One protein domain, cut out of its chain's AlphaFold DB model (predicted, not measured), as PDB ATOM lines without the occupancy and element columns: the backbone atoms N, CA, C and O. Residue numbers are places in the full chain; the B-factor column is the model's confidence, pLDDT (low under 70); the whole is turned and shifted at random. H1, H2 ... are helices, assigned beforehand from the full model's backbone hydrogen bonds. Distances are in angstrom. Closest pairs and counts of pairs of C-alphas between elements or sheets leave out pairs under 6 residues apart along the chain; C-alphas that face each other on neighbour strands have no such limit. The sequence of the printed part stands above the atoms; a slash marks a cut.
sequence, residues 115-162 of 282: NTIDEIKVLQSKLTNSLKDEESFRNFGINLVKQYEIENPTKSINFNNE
ATOM      1  N   ASN A 115      13.036 -11.630 -31.049       55.47
ATOM      2  CA  ASN A 115      13.740 -10.380 -31.334       55.47
ATOM      3  C   ASN A 115      14.389  -9.839 -30.060       55.47
ATOM      4  O   ASN A 115      14.288  -8.662 -29.746       55.47
ATOM      5  N   THR A 116      15.008 -10.697 -29.257       57.09
ATOM      6  CA  THR A 116      15.688 -10.217 -28.045       57.09
ATOM      7  C   THR A 116      17.074 -10.803 -27.894       57.09
ATOM      8  O   THR A 116      17.997 -10.057 -27.610       57.09
ATOM      9  N   ILE A 117      17.301 -12.089 -28.153       60.22
ATOM     10  CA  ILE A 117      18.614 -12.676 -27.843       60.22
ATOM     11  C   ILE A 117      19.705 -12.201 -28.814       60.22
ATOM     12  O   ILE A 117      20.792 -11.841 -28.363       60.22
ATOM     13  N   ASP A 118      19.432 -12.149 -30.119       64.00
ATOM     14  CA  ASP A 118      20.452 -11.751 -31.098       64.00
ATOM     15  C   ASP A 118      20.652 -10.236 -31.155       64.00
ATOM     16  O   ASP A 118      21.791  -9.779 -31.195       64.00
ATOM     17  N   GLU A 119      19.589  -9.439 -31.042       67.31
ATOM     18  CA  GLU A 119      19.720  -7.979 -30.972       67.31
ATOM     19  C   GLU A 119      20.456  -7.535 -29.704       67.31
ATOM     20  O   GLU A 119      21.360  -6.702 -29.783       67.31
ATOM     21  N   ILE A 120      20.154  -8.143 -28.549       70.00
ATOM     22  CA  ILE A 120      20.858  -7.853 -27.293       70.00
ATOM     23  C   ILE A 120      22.321  -8.291 -27.384       70.00
ATOM     24  O   ILE A 120      23.197  -7.526 -26.989       70.00
ATOM     25  N   LYS A 121      22.628  -9.465 -27.952       76.19
ATOM     26  CA  LYS A 121      24.023  -9.899 -28.161       76.19
ATOM     27  C   LYS A 121      24.777  -8.970 -29.107       76.19
ATOM     28  O   LYS A 121      25.932  -8.637 -28.842       76.19
ATOM     29  N   VAL A 122      24.138  -8.516 -30.184       77.19
ATOM     30  CA  VAL A 122      24.727  -7.556 -31.126       77.19
ATOM     31  C   VAL A 122      24.978  -6.218 -30.433       77.19
ATOM     32  O   VAL A 122      26.088  -5.693 -30.531       77.19
ATOM     33  N   LEU A 123      24.013  -5.696 -29.676       74.75
ATOM     34  CA  LEU A 123      24.166  -4.478 -28.872       74.75
ATOM     35  C   LEU A 123      25.277  -4.620 -27.828       74.75
ATOM     36  O   LEU A 123      26.134  -3.745 -27.722       74.75
ATOM     37  N   GLN A 124      25.333  -5.748 -27.121       79.19
ATOM     38  CA  GLN A 124      26.361  -6.036 -26.127       79.19
ATOM     39  C   GLN A 124      27.747  -6.143 -26.774       79.19
ATOM     40  O   GLN A 124      28.718  -5.617 -26.234       79.19
ATOM     41  N   SER A 125      27.853  -6.756 -27.955       78.75
ATOM     42  CA  SER A 125      29.112  -6.824 -28.706       78.75
ATOM     43  C   SER A 125      29.576  -5.439 -29.174       78.75
ATOM     44  O   SER A 125      30.757  -5.117 -29.042       78.75
ATOM     45  N   LYS A 126      28.653  -4.586 -29.641       74.38
ATOM     46  CA  LYS A 126      28.944  -3.200 -30.029       74.38
ATOM     47  C   LYS A 126      29.406  -2.387 -28.827       74.38
ATOM     48  O   LYS A 126      30.444  -1.747 -28.914       74.38
ATOM     49  N   LEU A 127      28.708  -2.492 -27.698       77.00
ATOM     50  CA  LEU A 127      29.082  -1.829 -26.450       77.00
ATOM     51  C   LEU A 127      30.469  -2.277 -25.971       77.00
ATOM     52  O   LEU A 127      31.321  -1.448 -25.676       77.00
ATOM     53  N   THR A 128      30.721  -3.587 -25.959       79.31
ATOM     54  CA  THR A 128      32.012  -4.148 -25.538       79.31
ATOM     55  C   THR A 128      33.141  -3.676 -26.454       79.31
ATOM     56  O   THR A 128      34.217  -3.352 -25.973       79.31
ATOM     57  N   ASN A 129      32.909  -3.597 -27.766       74.81
ATOM     58  CA  ASN A 129      33.909  -3.103 -28.713       74.81
ATOM     59  C   ASN A 129      34.125  -1.587 -28.607       74.81
ATOM     60  O   ASN A 129      35.259  -1.133 -28.717       74.81
ATOM     61  N   SER A 130      33.072  -0.811 -28.349       68.56
ATOM     62  CA  SER A 130      33.172   0.638 -28.147       68.56
ATOM     63  C   SER A 130      33.842   1.019 -26.826       68.56
ATOM     64  O   SER A 130      34.396   2.105 -26.740       68.56
ATOM     65  N   LEU A 131      33.830   0.143 -25.816       74.75
ATOM     66  CA  LEU A 131      34.464   0.373 -24.510       74.75
ATOM     67  C   LEU A 131      35.900  -0.175 -24.396       74.75
ATOM     68  O   LEU A 131      36.514  -0.007 -23.348       74.75
ATOM     69  N   LYS A 132      36.432  -0.847 -25.428       76.88
ATOM     70  CA  LYS A 132      37.784  -1.442 -25.387       76.88
ATOM     71  C   LYS A 132      38.897  -0.400 -25.326       76.88
ATOM     72  O   LYS A 132      39.829  -0.580 -24.553       76.88
ATOM     73  N   ASP A 133      38.767   0.673 -26.103       75.81
ATOM     74  CA  ASP A 133      39.791   1.708 -26.238       75.81
ATOM     75  C   ASP A 133      39.154   3.099 -26.130       75.81
ATOM     76  O   ASP A 133      38.022   3.319 -26.571       75.81
ATOM     77  N   GLU A 134      39.889   4.063 -25.576       69.06
ATOM     78  CA  GLU A 134      39.400   5.432 -25.344       69.06
ATOM     79  C   GLU A 134      39.023   6.147 -26.660       69.06
ATOM     80  O   GLU A 134      38.040   6.891 -26.731       69.06
ATOM     81  N   GLU A 135      39.739   5.846 -27.749       70.31
ATOM     82  CA  GLU A 135      39.413   6.318 -29.100       70.31
ATOM     83  C   GLU A 135      38.115   5.697 -29.640       70.31
ATOM     84  O   GLU A 135      37.292   6.390 -30.243       70.31
ATOM     85  N   SER A 136      37.888   4.406 -29.384       71.31
ATOM     86  CA  SER A 136      36.666   3.689 -29.776       71.31
ATOM     87  C   SER A 136      35.431   4.242 -29.060       71.31
ATOM     88  O   SER A 136      34.362   4.364 -29.670       71.31
ATOM     89  N   PHE A 137      35.586   4.661 -27.802       72.38
ATOM     90  CA  PHE A 137      34.520   5.286 -27.020       72.38
ATOM     91  C   PHE A 137      34.198   6.703 -27.511       72.38
ATOM     92  O   PHE A 137      33.028   7.046 -27.708       72.38
ATOM     93  N   ARG A 138      35.224   7.512 -27.812       74.81
ATOM     94  CA  ARG A 138      35.034   8.830 -28.447       74.81
ATOM     95  C   ARG A 138      34.323   8.721 -29.796       74.81
ATOM     96  O   ARG A 138      33.391   9.480 -30.062       74.81
ATOM     97  N   ASN A 139      34.711   7.752 -30.624       78.06
ATOM     98  CA  ASN A 139      34.081   7.509 -31.923       78.06
ATOM     99  C   ASN A 139      32.618   7.058 -31.792       78.06
ATOM    100  O   ASN A 139      31.780   7.445 -32.611       78.06
ATOM    101  N   PHE A 140      32.286   6.291 -30.749       79.06
ATOM    102  CA  PHE A 140      30.900   5.954 -30.424       79.06
ATOM    103  C   PHE A 140      30.079   7.204 -30.083       79.06
ATOM    104  O   PHE A 140      29.012   7.397 -30.665       79.06
ATOM    105  N   GLY A 141      30.599   8.087 -29.223       76.62
ATOM    106  CA  GLY A 141      29.939   9.354 -28.884       76.62
ATOM    107  C   GLY A 141      29.669  10.227 -30.115       76.62
ATOM    108  O   GLY A 141      28.553  10.710 -30.297       76.62
ATOM    109  N   ILE A 142      30.648  10.354 -31.018       81.38
ATOM    110  CA  ILE A 142      30.497  11.110 -32.275       81.38
ATOM    111  C   ILE A 142      29.410  10.498 -33.174       81.38
ATOM    112  O   ILE A 142      28.602  11.227 -33.750       81.38
ATOM    113  N   ASN A 143      29.372   9.170 -33.311       82.50
ATOM    114  CA  ASN A 143      28.352   8.499 -34.119       82.50
ATOM    115  C   ASN A 143      26.952   8.625 -33.511       82.50
ATOM    116  O   ASN A 143      25.986   8.785 -34.252       82.50
ATOM    117  N   LEU A 144      26.846   8.604 -32.183       81.38
ATOM    118  CA  LEU A 144      25.577   8.760 -31.485       81.38
ATOM    119  C   LEU A 144      25.001  10.175 -31.659       81.38
ATOM    120  O   LEU A 144      23.809  10.307 -31.916       81.38
ATOM    121  N   VAL A 145      25.845  11.215 -31.611       82.44
ATOM    122  CA  VAL A 145      25.436  12.597 -31.940       82.44
ATOM    123  C   VAL A 145      24.902  12.674 -33.364       82.44
ATOM    124  O   VAL A 145      23.785  13.137 -33.571       82.44
ATOM    125  N   LYS A 146      25.659  12.154 -34.340       83.44
ATOM    126  CA  LYS A 146      25.245  12.167 -35.751       83.44
ATOM    127  C   LYS A 146      23.915  11.453 -35.965       83.44
ATOM    128  O   LYS A 146      23.066  11.945 -36.697       83.44
ATOM    129  N   GLN A 147      23.733  10.292 -35.340       84.88
ATOM    130  CA  GLN A 147      22.501   9.523 -35.473       84.88
ATOM    131  C   GLN A 147      21.313  10.254 -34.832       84.88
ATOM    132  O   GLN A 147      20.243  10.327 -35.431       84.88
ATOM    133  N   TYR A 148      21.523  10.874 -33.671       82.69
ATOM    134  CA  TYR A 148      20.493  11.669 -33.014       82.69
ATOM    135  C   TYR A 148      20.101  12.913 -33.820       82.69
ATOM    136  O   TYR A 148      18.916  13.215 -33.915       82.69
ATOM    137  N   GLU A 149      21.063  13.613 -34.426       85.19
ATOM    138  CA  GLU A 149      20.805  14.778 -35.285       85.19
ATOM    139  C   GLU A 149      20.027  14.404 -36.557       85.19
ATOM    140  O   GLU A 149      19.179  15.176 -37.004       85.19
ATOM    141  N   ILE A 150      20.264  13.209 -37.114       86.06
ATOM    142  CA  ILE A 150      19.480  12.669 -38.239       86.06
ATOM    143  C   ILE A 150      18.031  12.399 -37.812       86.06
ATOM    144  O   ILE A 150      17.099  12.721 -38.549       86.06
ATOM    145  N   GLU A 151      17.830  11.813 -36.632       84.81
ATOM    146  CA  GLU A 151      16.501  11.458 -36.122       84.81
ATOM    147  C   GLU A 151      15.737  12.674 -35.561       84.81
ATOM    148  O   GLU A 151      14.506  12.700 -35.587       84.81
ATOM    149  N   ASN A 152      16.444  13.699 -35.074       81.31
ATOM    150  CA  ASN A 152      15.882  14.872 -34.401       81.31
ATOM    151  C   ASN A 152      16.534  16.180 -34.899       81.31
ATOM    152  O   ASN A 152      17.269  16.829 -34.154       81.31
ATOM    153  N   PRO A 153      16.218  16.648 -36.121       80.81
ATOM    154  CA  PRO A 153      16.920  17.765 -36.769       80.81
ATOM    155  C   PRO A 153      16.778  19.122 -36.060       80.81
ATOM    156  O   PRO A 153      17.506  20.063 -36.362       80.81
ATOM    157  N   THR A 154      15.835  19.258 -35.125       80.38
ATOM    158  CA  THR A 154      15.601  20.491 -34.354       80.38
ATOM    159  C   THR A 154      16.285  20.499 -32.986       80.38
ATOM    160  O   THR A 154      16.206  21.507 -32.282       80.38
ATOM    161  N   LYS A 155      16.939  19.401 -32.582       73.81
ATOM    162  CA  LYS A 155      17.565  19.251 -31.262       73.81
ATOM    163  C   LYS A 155      18.997  18.753 -31.416       73.81
ATOM    164  O   LYS A 155      19.218  17.662 -31.923       73.81
ATOM    165  N   SER A 156      19.963  19.523 -30.923       73.81
ATOM    166  CA  SER A 156      21.354  19.079 -30.818       73.81
ATOM    167  C   SER A 156      21.647  18.560 -29.412       73.81
ATOM    168  O   SER A 156      21.177  19.111 -28.414       73.81
ATOM    169  N   ILE A 157      22.432  17.486 -29.330       72.38
ATOM    170  CA  ILE A 157      22.995  16.985 -28.073       72.38
ATOM    171  C   ILE A 157      24.488  17.272 -28.106       72.38
ATOM    172  O   ILE A 157      25.165  16.927 -29.071       72.38
ATOM    173  N   ASN A 158      25.001  17.882 -27.041       68.06
ATOM    174  CA  ASN A 158      26.425  18.134 -26.883       68.06
ATOM    175  C   ASN A 158      26.981  17.213 -25.791       68.06
ATOM    176  O   ASN A 158      26.476  17.216 -24.668       68.06
ATOM    177  N   PHE A 159      28.002  16.418 -26.116       64.75
ATOM    178  CA  PHE A 159      28.692  15.568 -25.143       64.75
ATOM    179  C   PHE A 159      29.949  16.283 -24.658       64.75
ATOM    180  O   PHE A 159      30.845  16.576 -25.451       64.75
ATOM    181  N   ASN A 160      30.030  16.547 -23.351       63.09
ATOM    182  CA  ASN A 160      31.289  16.958 -22.748       63.09
ATOM    183  C   ASN A 160      32.176  15.713 -22.584       63.09
ATOM    184  O   ASN A 160      31.849  14.814 -21.814       63.09
ATOM    185  N   ASN A 161      33.272  15.659 -23.345       58.31
ATOM    186  CA  ASN A 161      34.244  14.560 -23.346       58.31
ATOM    187  C   ASN A 161      35.408  14.798 -22.368       58.31
ATOM    188  O   ASN A 161      36.485  14.220 -22.537       58.31
ATOM    189  N   GLU A 162      35.237  15.686 -21.392       64.88
ATOM    190  CA  GLU A 162      36.202  15.862 -20.313       64.88
ATOM    191  C   GLU A 162      36.237  14.614 -19.425       64.88
ATOM    192  O   GLU A 162      35.209  14.066 -19.022       64.88
TER     193      GLU A 162
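Overview. This is residues 115 to 162 of the 282 residues of an uncharacterized protein of Debaryomyces fabryi (UniProt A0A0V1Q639). Two helices meet near their ends as an open V, and the stretch after the second, residues 152 to 162, turns and folds back beside H2 with no named element. The first arm, H1, sticks out with its residues 117 to 125, while its other end meets H2 at the corner. The printed part has 48 residues, with two named helices in the order H1, H2 and no named strand; the class is all helix. It is loose, with a radius of gyration of the C-alphas of 12.8 A, and flat, spanning 34 by 28 by 11 A.

Along the chain. Start at Asn 115 and go on to C-alpha 117 at (18.614, -12.676, -27.843), where H1 begins; it holds residues 117 to 130 and is 19.7 A long from first to last C-alpha. After residues 131 to 133, find C-alpha 134 at (39.400, 5.432, -25.344), where H2 begins. H2 holds residues 134 to 151, is 26.0 A long and ends at C-alpha 151, at (16.501, 11.458, -36.122).

Arrangement. Look at Ser 130 and Ser 136: their C-alphas, the closest of the two helices, are 4.9 A apart. H1 and H2 touch only at the corner by their tight link, H1 with residues 129 to 130 alone and H2 with residues 136 to 140 alone. Their lines stand at a steep tilt of 56 degrees, opposite ways, and their centres are 16.0 A apart. In both H1 and H2 every O i to N i+4 pair is within hydrogen-bond range.

Size, cuts and confidence. The two C-alphas farthest apart, those of Asn 115 and Glu 162, are 36.3 A from each other. Residues 115 to 125 stand free, and so do residues 150 to 155. The printed part has no cut, and the link from H1 to H2 is tight. Mean pLDDT of the printed part is 74.4; in the B-factor column you will find values under 70 at residues 115 to 119, 130, 134 and 158 to 162.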